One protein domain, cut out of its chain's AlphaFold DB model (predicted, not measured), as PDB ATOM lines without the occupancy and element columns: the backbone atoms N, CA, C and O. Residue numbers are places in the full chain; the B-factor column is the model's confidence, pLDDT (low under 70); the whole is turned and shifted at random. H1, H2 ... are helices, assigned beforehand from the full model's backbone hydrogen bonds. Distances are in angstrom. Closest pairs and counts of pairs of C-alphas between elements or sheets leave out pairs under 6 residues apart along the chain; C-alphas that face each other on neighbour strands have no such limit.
ATOM      1  N   ALA A  63      20.199  59.353  -1.953       68.69
ATOM      2  CA  ALA A  63      18.878  59.565  -1.349       68.69
ATOM      3  C   ALA A  63      18.187  58.222  -1.036       68.69
ATOM      4  O   ALA A  63      17.485  58.073  -0.030       68.69
ATOM      5  N   GLY A  64      18.462  57.198  -1.849       78.44
ATOM      6  CA  GLY A  64      17.978  55.842  -1.661       78.44
ATOM      7  C   GLY A  64      18.471  55.170  -0.374       78.44
ATOM      8  O   GLY A  64      17.706  54.463   0.288       78.44
ATOM      9  N   THR A  65      19.736  55.359   0.011       74.62
ATOM     10  CA  THR A  65      20.272  54.812   1.270       74.62
ATOM     11  C   THR A  65      19.695  55.529   2.487       74.62
ATOM     12  O   THR A  65      19.283  54.851   3.431       74.62
ATOM     13  N   VAL A  66      19.562  56.857   2.438       78.38
ATOM     14  CA  VAL A  66      18.949  57.655   3.517       78.38
ATOM     15  C   VAL A  66      17.478  57.275   3.722       78.38
ATOM     16  O   VAL A  66      17.049  57.009   4.847       78.38
ATOM     17  N   LEU A  67      16.700  57.146   2.644       74.19
ATOM     18  CA  LEU A  67      15.288  56.769   2.732       74.19
ATOM     19  C   LEU A  67      15.100  55.319   3.210       74.19
ATOM     20  O   LEU A  67      14.217  55.051   4.026       74.19
ATOM     21  N   ARG A  68      15.962  54.379   2.792       75.19
ATOM     22  CA  ARG A  68      15.974  53.004   3.333       75.19
ATOM     23  C   ARG A  68      16.288  52.979   4.828       75.19
ATOM     24  O   ARG A  68      15.654  52.208   5.556       75.19
ATOM     25  N   ALA A  69      17.215  53.815   5.295       77.62
ATOM     26  CA  ALA A  69      17.515  53.955   6.716       77.62
ATOM     27  C   ALA A  69      16.307  54.518   7.483       77.62
ATOM     28  O   ALA A  69      15.918  53.942   8.500       77.62
ATOM     29  N   ARG A  70      15.637  55.547   6.944       81.56
ATOM     30  CA  ARG A  70      14.428  56.148   7.533       81.56
ATOM     31  C   ARG A  70      13.258  55.161   7.605       81.56
ATOM     32  O   ARG A  70      12.669  54.997   8.665       81.56
ATOM     33  N   ILE A  71      12.971  54.425   6.528       77.00
ATOM     34  CA  ILE A  71      11.925  53.384   6.514       77.00
ATOM     35  C   ILE A  71      12.258  52.269   7.513       77.00
ATOM     36  O   ILE A  71      11.391  51.828   8.272       77.00
ATOM     37  N   SER A  72      13.515  51.823   7.548       77.81
ATOM     38  CA  SER A  72      13.968  50.800   8.498       77.81
ATOM     39  C   SER A  72      13.839  51.276   9.946       77.81
ATOM     40  O   SER A  72      13.442  50.490  10.808       77.81
ATOM     41  N   HIS A  73      14.115  52.557  10.206       86.25
ATOM     42  CA  HIS A  73      13.907  53.199  11.499       86.25
ATOM     43  C   HIS A  73      12.424  53.207  11.880       86.25
ATOM     44  O   HIS A  73      12.062  52.637  12.906       86.25
ATOM     45  N   THR A  74      11.540  53.713  11.016       84.06
ATOM     46  CA  THR A  74      10.091  53.762  11.276       84.06
ATOM     47  C   THR A  74       9.486  52.370  11.490       84.06
ATOM     48  O   THR A  74       8.652  52.169  12.375       84.06
ATOM     49  N   LEU A  75       9.908  51.362  10.717       78.50
ATOM     50  CA  LEU A  75       9.464  49.978  10.913       78.50
ATOM     51  C   LEU A  75       9.966  49.398  12.243       78.50
ATOM     52  O   LEU A  75       9.218  48.685  12.922       78.50
ATOM     53  N   ARG A  76      11.203  49.720  12.641       83.69
ATOM     54  CA  ARG A  76      11.768  49.340  13.943       83.69
ATOM     55  C   ARG A  76      11.000  50.005  15.087       83.69
ATOM     56  O   ARG A  76      10.609  49.309  16.019       83.69
ATOM     57  N   GLU A  77      10.689  51.294  14.983       86.00
ATOM     58  CA  GLU A  77       9.894  52.034  15.969       86.00
ATOM     59  C   GLU A  77       8.474  51.488  16.111       86.00
ATOM     60  O   GLU A  77       8.020  51.253  17.231       86.00
ATOM     61  N   ARG A  78       7.786  51.199  14.998       81.31
ATOM     62  CA  ARG A  78       6.464  50.545  15.024       81.31
ATOM     63  C   ARG A  78       6.537  49.167  15.683       81.31
ATOM     64  O   ARG A  78       5.677  48.818  16.495       81.31
ATOM     65  N   GLY A  79       7.579  48.394  15.370       82.81
ATOM     66  CA  GLY A  79       7.859  47.112  16.013       82.81
ATOM     67  C   GLY A  79       8.046  47.241  17.527       82.81
ATOM     68  O   GLY A  79       7.439  46.477  18.281       82.81
ATOM     69  N   ASN A  80       8.813  48.240  17.963       88.19
ATOM     70  CA  ASN A  80       9.077  48.538  19.369       88.19
ATOM     71  C   ASN A  80       7.821  49.054  20.089       88.19
ATOM     72  O   ASN A  80       7.520  48.608  21.189       88.19
ATOM     73  N   LYS A  81       7.017  49.933  19.470       88.31
ATOM     74  CA  LYS A  81       5.729  50.392  20.031       88.31
ATOM     75  C   LYS A  81       4.799  49.203  20.294       88.31
ATOM     76  O   LYS A  81       4.258  49.068  21.388       88.31
ATOM     77  N   LYS A  82       4.685  48.280  19.333       78.94
ATOM     78  CA  LYS A  82       3.873  47.061  19.481       78.94
ATOM     79  C   LYS A  82       4.406  46.122  20.569       78.94
ATOM     80  O   LYS A  82       3.605  45.501  21.266       78.94
ATOM     81  N   ALA A  83       5.728  45.998  20.710       77.75
ATOM     82  CA  ALA A  83       6.346  45.213  21.779       77.75
ATOM     83  C   ALA A  83       6.046  45.814  23.162       77.75
ATOM     84  O   ALA A  83       5.552  45.088  24.024       77.75
ATOM     85  N   ARG A  84       6.206  47.135  23.332       84.44
ATOM     86  CA  ARG A  84       5.856  47.872  24.562       84.44
ATOM     87  C   ARG A  84       4.402  47.687  24.974       84.44
ATOM     88  O   ARG A  84       4.132  47.371  26.129       84.44
ATOM     89  N   THR A  85       3.458  47.854  24.048       82.75
ATOM     90  CA  THR A  85       2.027  47.683  24.353       82.75
ATOM     91  C   THR A  85       1.716  46.251  24.785       82.75
ATOM     92  O   THR A  85       1.066  46.044  25.806       82.75
ATOM     93  N   LYS A  86       2.248  45.248  24.076       80.94
ATOM     94  CA  LYS A  86       2.073  43.838  24.464       80.94
ATOM     95  C   LYS A  86       2.712  43.508  25.810       80.94
ATOM     96  O   LYS A  86       2.147  42.720  26.558       80.94
ATOM     97  N   TRP A  87       3.870  44.092  26.109       88.19
ATOM     98  CA  TRP A  87       4.555  43.912  27.384       88.19
ATOM     99  C   TRP A  87       3.733  44.476  28.547       88.19
ATOM    100  O   TRP A  87       3.455  43.753  29.499       88.19
ATOM    101  N   ARG A  88       3.245  45.720  28.424       87.88
ATOM    102  CA  ARG A  88       2.355  46.344  29.420       87.88
ATOM    103  C   ARG A  88       1.097  45.509  29.663       87.88
ATOM    104  O   ARG A  88       0.757  45.237  30.810       87.88
ATOM    105  N   HIS A  89       0.461  45.031  28.595       82.44
ATOM    106  CA  HIS A  89      -0.706  44.157  28.710       82.44
ATOM    107  C   HIS A  89      -0.370  42.813  29.379       82.44
ATOM    108  O   HIS A  89      -1.169  42.292  30.149       82.44
ATOM    109  N   ALA A  90       0.798  42.223  29.106       81.81
ATOM    110  CA  ALA A  90       1.205  40.966  29.737       81.81
ATOM    111  C   ALA A  90       1.424  41.115  31.254       81.81
ATOM    112  O   ALA A  90       1.093  40.202  32.010       81.81
ATOM    113  N   LEU A  91       1.942  42.262  31.698       86.31
ATOM    114  CA  LEU A  91       2.148  42.558  33.118       86.31
ATOM    115  C   LEU A  91       0.842  42.815  33.871       86.31
ATOM    116  O   LEU A  91       0.718  42.391  35.015       86.31
ATOM    117  N   ARG A  92      -0.129  43.462  33.218       88.31
ATOM    118  CA  ARG A  92      -1.465  43.734  33.777       88.31
ATOM    119  C   ARG A  92      -2.445  42.569  33.624       88.31
ATOM    120  O   ARG A  92      -3.570  42.650  34.099       88.31
ATOM    121  N   HIS A  93      -2.052  41.494  32.944       86.44
ATOM    122  CA  HIS A  93      -2.935  40.356  32.714       86.44
ATOM    123  C   HIS A  93      -3.331  39.707  34.058       86.44
ATOM    124  O   HIS A  93      -2.427  39.399  34.839       86.44
ATOM    125  N   PRO A  94      -4.623  39.405  34.311       82.94
ATOM    126  CA  PRO A  94      -5.094  38.869  35.595       82.94
ATOM    127  C   PRO A  94      -4.297  37.660  36.090       82.94
ATOM    128  O   PRO A  94      -3.845  37.620  37.227       82.94
ATOM    129  N   LEU A  95      -3.999  36.723  35.192       78.88
ATOM    130  CA  LEU A  95      -3.196  35.546  35.527       78.88
ATOM    131  C   LEU A  95      -1.748  35.849  35.968       78.88
ATOM    132  O   LEU A  95      -1.169  35.079  36.728       78.88
ATOM    133  N   THR A  96      -1.136  36.937  35.486       82.44
ATOM    134  CA  THR A  96       0.191  37.369  35.960       82.44
ATOM    135  C   THR A  96       0.089  37.892  37.393       82.44
ATOM    136  O   THR A  96       0.966  37.612  38.208       82.44
ATOM    137  N   LEU A  97      -0.997  38.606  37.710       88.94
ATOM    138  CA  LEU A  97      -1.284  39.103  39.057       88.94
ATOM    139  C   LEU A  97      -1.599  37.953  40.025       88.94
ATOM    140  O   LEU A  97      -1.008  37.885  41.099       88.94
ATOM    141  N   GLU A  98      -2.447  37.000  39.630       84.31
ATOM    142  CA  GLU A  98      -2.708  35.781  40.411       84.31
ATOM    143  C   GLU A  98      -1.437  34.968  40.651       84.31
ATOM    144  O   GLU A  98      -1.226  34.443  41.742       84.31
ATOM    145  N   TYR A  99      -0.560  34.878  39.649       84.31
ATOM    146  CA  TYR A  99       0.698  34.161  39.799       84.31
ATOM    147  C   TYR A  99       1.618  34.802  40.848       84.31
ATOM    148  O   TYR A  99       2.272  34.068  41.590       84.31
ATOM    149  N   ARG A 100       1.634  36.140  40.960       91.88
ATOM    150  CA  ARG A 100       2.354  36.848  42.035       91.88
ATOM    151  C   ARG A 100       1.733  36.579  43.404       91.88
ATOM    152  O   ARG A 100       2.450  36.129  44.289       91.88
ATOM    153  N   LYS A 101       0.409  36.713  43.539       91.19
ATOM    154  CA  LYS A 101      -0.311  36.385  44.787       91.19
ATOM    155  C   LYS A 101      -0.044  34.946  45.238       91.19
ATOM    156  O   LYS A 101       0.172  34.663  46.411       91.19
ATOM    157  N   LYS A 102      -0.005  34.011  44.286       86.12
ATOM    158  CA  LYS A 102       0.302  32.607  44.567       86.12
ATOM    159  C   LYS A 102       1.743  32.405  45.024       86.12
ATOM    160  O   LYS A 102       1.985  31.541  45.857       86.12
ATOM    161  N   LEU A 103       2.690  33.159  44.468       92.00
ATOM    162  CA  LEU A 103       4.079  33.127  44.911       92.00
ATOM    163  C   LEU A 103       4.217  33.643  46.349       92.00
ATOM    164  O   LEU A 103       4.956  33.042  47.120       92.00
ATOM    165  N   GLU A 104       3.483  34.697  46.711       92.12
ATOM    166  CA  GLU A 104       3.433  35.248  48.076       92.12
ATOM    167  C   GLU A 104       2.853  34.245  49.084       92.12
ATOM    168  O   GLU A 104       3.336  34.150  50.207       92.12
ATOM    169  N   ALA A 105       1.872  33.438  48.668       89.50
ATOM    170  CA  ALA A 105       1.273  32.393  49.500       89.50
ATOM    171  C   ALA A 105       2.104  31.091  49.594       89.50
ATOM    172  O   ALA A 105       1.747  30.181  50.345       89.50
ATOM    173  N   MET A 106       3.180  30.940  48.813       92.19
ATOM    174  CA  MET A 106       4.033  29.745  48.853       92.19
ATOM    175  C   MET A 106       5.030  29.808  50.015       92.19
ATOM    176  O   MET A 106       5.643  30.839  50.261       92.19
ATOM    177  N   LEU A 107       5.282  28.659  50.655       91.44
ATOM    178  CA  LEU A 107       6.313  28.512  51.688       91.44
ATOM    179  C   LEU A 107       7.693  28.952  51.155       91.44
ATOM    180  O   LEU A 107       8.220  28.303  50.228       91.44
ATOM    181  N   PRO A 108       8.297  30.008  51.740       95.06
ATOM    182  CA  PRO A 108       9.631  30.448  51.374       95.06
ATOM    183  C   PRO A 108      10.631  29.299  51.521       95.06
ATOM    184  O   PRO A 108      10.652  28.583  52.518       95.06
ATOM    185  N   GLY A 109      11.457  29.091  50.496       88.75
ATOM    186  CA  GLY A 109      12.489  28.048  50.498       88.75
ATOM    187  C   GLY A 109      12.104  26.735  49.810       88.75
ATOM    188  O   GLY A 109      13.013  25.986  49.434       88.75
ATOM    189  N   SER A 110      10.815  26.497  49.535       92.50
ATOM    190  CA  SER A 110      10.383  25.367  48.697       92.50
ATOM    191  C   SER A 110      10.997  25.437  47.290       92.50
ATOM    192  O   SER A 110      11.339  26.512  46.773       92.50
ATOM    193  N   ARG A 111      11.174  24.279  46.641       90.00
ATOM    194  CA  ARG A 111      11.753  24.209  45.288       90.00
ATOM    195  C   ARG A 111      10.881  24.965  44.284       90.00
ATOM    196  O   ARG A 111      11.398  25.657  43.408       90.00
ATOM    197  N   GLU A 112       9.571  24.848  44.442       86.94
ATOM    198  CA  GLU A 112       8.538  25.499  43.650       86.94
ATOM    199  C   GLU A 112       8.616  27.018  43.808       86.94
ATOM    200  O   GLU A 112       8.680  27.716  42.792       86.94
ATOM    201  N   TYR A 113       8.726  27.516  45.047       91.88
ATOM    202  CA  TYR A 113       8.932  28.937  45.330       91.88
ATOM    203  C   TYR A 113      10.202  29.460  44.657       91.88
ATOM    204  O   TYR A 113      10.151  30.455  43.944       91.88
ATOM    205  N   LYS A 114      11.343  28.769  44.790       90.31
ATOM    206  CA  LYS A 114      12.617  29.217  44.189       90.31
ATOM    207  C   LYS A 114      12.535  29.341  42.662       90.31
ATOM    208  O   LYS A 114      13.031  30.314  42.093       90.31
ATOM    209  N   VAL A 115      11.901  28.378  41.988       88.75
ATOM    210  CA  VAL A 115      11.719  28.408  40.525       88.75
ATOM    211  C   VAL A 115      10.751  29.517  40.111       88.75
ATOM    212  O   VAL A 115      11.016  30.235  39.144       88.75
ATOM    213  N   ALA A 116       9.639  29.660  40.832       86.00
ATOM    214  CA  ALA A 116       8.624  30.656  40.529       86.00
ATOM    215  C   ALA A 116       9.117  32.087  40.801       86.00
ATOM    216  O   ALA A 116       8.933  32.961  39.951       86.00
ATOM    217  N   ASN A 117       9.838  32.292  41.904       92.25
ATOM    218  CA  ASN A 117      10.441  33.561  42.291       92.25
ATOM    219  C   ASN A 117      11.513  34.012  41.294       92.25
ATOM    220  O   ASN A 117      11.445  35.127  40.787       92.25
ATOM    221  N   LYS A 118      12.436  33.120  40.894       91.88
ATOM    222  CA  LYS A 118      13.454  33.432  39.870       91.88
ATOM    223  C   LYS A 118      12.828  33.943  38.569       91.88
ATOM    224  O   LYS A 118      13.389  34.798  37.890       91.88
ATOM    225  N   ARG A 119      11.653  33.421  38.221       87.31
ATOM    226  CA  ARG A 119      10.919  33.821  37.025       87.31
ATOM    227  C   ARG A 119      10.252  35.189  37.160       87.31
ATOM    228  O   ARG A 119      10.295  35.960  36.207       87.31
ATOM    229  N   ILE A 120       9.628  35.477  38.303       91.06
ATOM    230  CA  ILE A 120       9.070  36.807  38.583       91.06
ATOM    231  C   ILE A 120      10.188  37.850  38.593       91.06
ATOM    232  O   ILE A 120      10.070  38.856  37.904       91.06
ATOM    233  N   GLN A 121      11.321  37.546  39.228       92.75
ATOM    234  CA  GLN A 121      12.508  38.401  39.208       92.75
ATOM    235  C   GLN A 121      13.031  38.649  37.786       92.75
ATOM    236  O   GLN A 121      13.422  39.765  37.463       92.75
ATOM    237  N   GLU A 122      13.014  37.645  36.899       92.69
ATOM    238  CA  GLU A 122      13.375  37.839  35.487       92.69
ATOM    239  C   GLU A 122      12.379  38.756  34.757       92.69
ATOM    240  O   GLU A 122      12.798  39.623  33.988       92.69
ATOM    241  N   ILE A 123      11.074  38.608  35.014       90.81
ATOM    242  CA  ILE A 123      10.033  39.488  34.460       90.81
ATOM    243  C   ILE A 123      10.232  40.925  34.949       90.81
ATOM    244  O   ILE A 123      10.208  41.844  34.132       90.81
ATOM    245  N   ASP A 124      10.476  41.115  36.244       93.56
ATOM    246  CA  ASP A 124      10.697  42.428  36.853       93.56
ATOM    247  C   ASP A 124      11.978  43.074  36.333       93.56
ATOM    248  O   ASP A 124      11.960  44.230  35.911       93.56
ATOM    249  N   ARG A 125      13.061  42.301  36.207       95.56
ATOM    250  CA  ARG A 125      14.308  42.770  35.594       95.56
ATOM    251  C   ARG A 125      14.093  43.235  34.154       95.56
ATOM    252  O   ARG A 125      14.595  44.290  33.778       95.56
ATOM    253  N   ILE A 126      13.367  42.471  33.333       92.69
ATOM    254  CA  ILE A 126      13.082  42.854  31.937       92.69
ATOM    255  C   ILE A 126      12.126  44.052  31.882       92.69
ATOM    256  O   ILE A 126      12.219  44.872  30.970       92.69
ATOM    257  N   ASN A 127      11.211  44.175  32.842       92.69
ATOM    258  CA  ASN A 127      10.314  45.317  32.907       92.69
ATOM    259  C   ASN A 127      11.068  46.621  33.202       92.69
ATOM    260  O   ASN A 127      10.853  47.603  32.496       92.69
ATOM    261  N   VAL A 128      11.956  46.597  34.199       94.19
ATOM    262  CA  VAL A 128      12.696  47.779  34.660       94.19
ATOM    263  C   VAL A 128      13.866  48.106  33.732       94.19
ATOM    264  O   VAL A 128      14.001  49.244  33.300       94.19
ATOM    265  N   MET A 129      14.693  47.114  33.384       92.00
ATOM    266  CA  MET A 129      15.963  47.336  32.673       92.00
ATOM    267  C   MET A 129      16.044  46.671  31.293       92.00
ATOM    268  O   MET A 129      17.052  46.793  30.603       92.00
ATOM    269  N   GLY A 130      15.012  45.936  30.874       92.50
ATOM    270  CA  GLY A 130      15.053  45.180  29.626       92.50
ATOM    271  C   GLY A 130      14.913  46.057  28.384       92.50
ATOM    272  O   GLY A 130      14.015  46.895  28.271       92.50
ATOM    273  N   THR A 131      15.751  45.781  27.390       94.88
ATOM    274  CA  THR A 131      15.635  46.359  26.048       94.88
ATOM    275  C   THR A 131      14.368  45.869  25.335       94.88
ATOM    276  O   THR A 131      13.819  44.803  25.626       94.88
ATOM    277  N   GLU A 132      13.913  46.596  24.312       89.81
ATOM    278  CA  GLU A 132      12.764  46.167  23.495       89.81
ATOM    279  C   GLU A 132      12.998  44.820  22.792       89.81
ATOM    280  O   GLU A 132      12.066  44.034  22.596       89.81
ATOM    281  N   ALA A 133      14.254  44.513  22.458       89.75
ATOM    282  CA  ALA A 133      14.636  43.218  21.911       89.75
ATOM    283  C   ALA A 133      14.449  42.090  22.939       89.75
ATOM    284  O   ALA A 133      13.936  41.028  22.582       89.75
ATOM    285  N   GLU A 134      14.797  42.319  24.208       91.12
ATOM    286  CA  GLU A 134      14.581  41.361  25.296       91.12
ATOM    287  C   GLU A 134      13.100  41.183  25.614       91.12
ATOM    288  O   GLU A 134      12.640  40.043  25.679       91.12
ATOM    289  N   LYS A 135      12.326  42.274  25.692       90.38
ATOM    290  CA  LYS A 135      10.861  42.217  25.847       90.38
ATOM    291  C   LYS A 135      10.225  41.411  24.716       90.38
ATOM    292  O   LYS A 135       9.423  40.509  24.956       90.38
ATOM    293  N   LYS A 136      10.628  41.664  23.465       86.38
ATOM    294  CA  LYS A 136      10.147  40.920  22.291       86.38
ATOM    295  C   LYS A 136      10.554  39.448  22.338       86.38
ATOM    296  O   LYS A 136       9.702  38.594  22.104       86.38
ATOM    297  N   LYS A 137      11.817  39.150  22.666       89.38
ATOM    298  CA  LYS A 137      12.353  37.785  22.795       89.38
ATOM    299  C   LYS A 137      11.618  37.006  23.884       89.38
ATOM    300  O   LYS A 137      11.255  35.850  23.664       89.38
ATOM    301  N   PHE A 138      11.348  37.643  25.019       85.81
ATOM    302  CA  PHE A 138      10.599  37.056  26.122       85.81
ATOM    303  C   PHE A 138       9.129  36.836  25.747       85.81
ATOM    304  O   PHE A 138       8.601  35.752  25.965       85.81
ATOM    305  N   LEU A 139       8.476  37.782  25.066       81.25
ATOM    306  CA  LEU A 139       7.125  37.564  24.539       81.25
ATOM    307  C   LEU A 139       7.087  36.386  23.548       81.25
ATOM    308  O   LEU A 139       6.194  35.549  23.634       81.25
ATOM    309  N   THR A 140       8.059  36.247  22.642       78.88
ATOM    310  CA  THR A 140       8.062  35.152  21.653       78.88
ATOM    311  C   THR A 140       8.415  33.784  22.234       78.88
ATOM    312  O   THR A 140       7.816  32.785  21.839       78.88
ATOM    313  N   ASN A 141       9.367  33.723  23.167       76.31
ATOM    314  CA  ASN A 141       9.840  32.457  23.738       76.31
ATOM    315  C   ASN A 141       8.973  32.000  24.912       76.31
ATOM    316  O   ASN A 141       8.799  30.800  25.139       76.31
ATOM    317  N   THR A 142       8.404  32.960  25.640       63.09
ATOM    318  CA  THR A 142       7.847  32.741  26.969       63.09
ATOM    319  C   THR A 142       6.336  32.939  27.020       63.09
ATOM    320  O   THR A 142       5.753  32.495  27.992       63.09
ATOM    321  N   LEU A 143       5.629  33.448  25.995       53.09
ATOM    322  CA  LEU A 143       4.144  33.435  25.998       53.09
ATOM    323  C   LEU A 143       3.538  32.023  26.147       53.09
ATOM    324  O   LEU A 143       2.398  31.887  26.572       53.09
ATOM    325  N   LYS A 144       4.303  30.955  25.878       51.78
ATOM    326  CA  LYS A 144       3.913  29.569  26.212       51.78
ATOM    327  C   LYS A 144       4.047  29.206  27.699       51.78
ATOM    328  O   LYS A 144       3.606  28.134  28.097       51.78
ATOM    329  N   PHE A 145       4.686  30.056  28.496       50.81
ATOM    330  CA  PHE A 145       5.164  29.745  29.839       50.81
ATOM    331  C   PHE A 145       5.082  30.903  30.852       50.81
ATOM    332  O   PHE A 145       5.362  30.639  32.010       50.81
ATOM    333  N   ILE A 146       4.732  32.149  30.490       53.47
ATOM    334  CA  ILE A 146       4.548  33.268  31.452       53.47
ATOM    335  C   ILE A 146       3.620  32.834  32.593       53.47
ATOM    336  O   ILE A 146       3.849  33.162  33.750       53.47
ATOM    337  N   LEU A 147       2.657  31.983  32.254       51.97
ATOM    338  CA  LEU A 147       1.845  31.227  33.182       51.97
ATOM    339  C   LEU A 147       2.588  29.951  33.607       51.97
ATOM    340  O   LEU A 147       3.025  29.192  32.730       51.97
ATOM    341  N   PRO A 148       2.728  29.650  34.912       48.97
ATOM    342  CA  PRO A 148       3.296  28.376  35.334       48.97
ATOM    343  C   PRO A 148       2.500  27.221  34.707       48.97
ATOM    344  O   PRO A 148       1.322  27.363  34.373       48.97
ATOM    345  N   ARG A 149       3.143  26.055  34.550       42.12
ATOM    346  CA  ARG A 149       2.580  24.882  33.846       42.12
ATOM    347  C   ARG A 149       1.140  24.538  34.252       42.12
ATOM    348  O   ARG A 149       0.407  24.045  33.402       42.12
ATOM    349  N   PHE A 150       0.757  24.837  35.493       40.94
ATOM    350  CA  PHE A 150      -0.578  24.653  36.067       40.94
ATOM    351  C   PHE A 150      -1.714  25.346  35.293       40.94
ATOM    352  O   PHE A 150      -2.784  24.764  35.193       40.94
ATOM    353  N   TYR A 151      -1.469  26.511  34.682       38.25
ATOM    354  CA  TYR A 151      -2.457  27.237  33.860       38.25
ATOM    355  C   TYR A 151      -2.240  27.046  32.356       38.25
ATOM    356  O   TYR A 151      -2.975  27.582  31.526       38.25
ATOM    357  N   SER A 152      -1.220  26.277  31.962       43.53
ATOM    358  CA  SER A 152      -1.087  25.896  30.563       43.53
ATOM    359  C   SER A 152      -2.198  24.897  30.236       43.53
ATOM    360  O   SER A 152      -2.365  23.897  30.936       43.53
TER     361      SER A 152
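This is residues 63 to 152 of the 598 residues of an uncharacterized protein of Hyaloscypha hepaticicola (UniProt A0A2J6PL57). One long helix, H1, sticks out with residues 63 to 76; beyond its other end H2 and H3 fold the chain back, and short H4 packs on H1. The 90 printed residues hold four named helices, H1 to H4 in order, and no named strand: all helix. The whole is a loose rod, radius of gyration of the C-alphas 17.1 A, spanning 63 by 20 by 18 A.

H1, residues 63 to 92, touches H4, residues 132 to 142, with residues 80 to 87 alone, at a steep tilt of 53 degrees; the closest C-alphas, of Ala 83 and Lys 136, are 5.8 A apart. H2, residues 94 to 104, touches H3, residues 111 to 129, at 54 degrees, steep, opposite ways; the closest C-alphas, of Leu 103 and Tyr 113, are 6.4 A apart. H3 and H4 only just touch, only at the corner, with 3 pairs of C-alphas within 8 A, the closest Ile 126 and Lys 135 at 6.5 A. In each helix every O i to N i+4 pair is within hydrogen-bond range.

H1 runs 43.6 A from C-alpha 63 at (18.878, 59.565, -1.349), and H3 is 26.7 A long from first to last C-alpha; H4 ends at C-alpha 142 at (7.847, 32.741, 26.969).

The printed part has no cut and no long link. Residue 63 and residues 142 to 152 have pLDDT under 70.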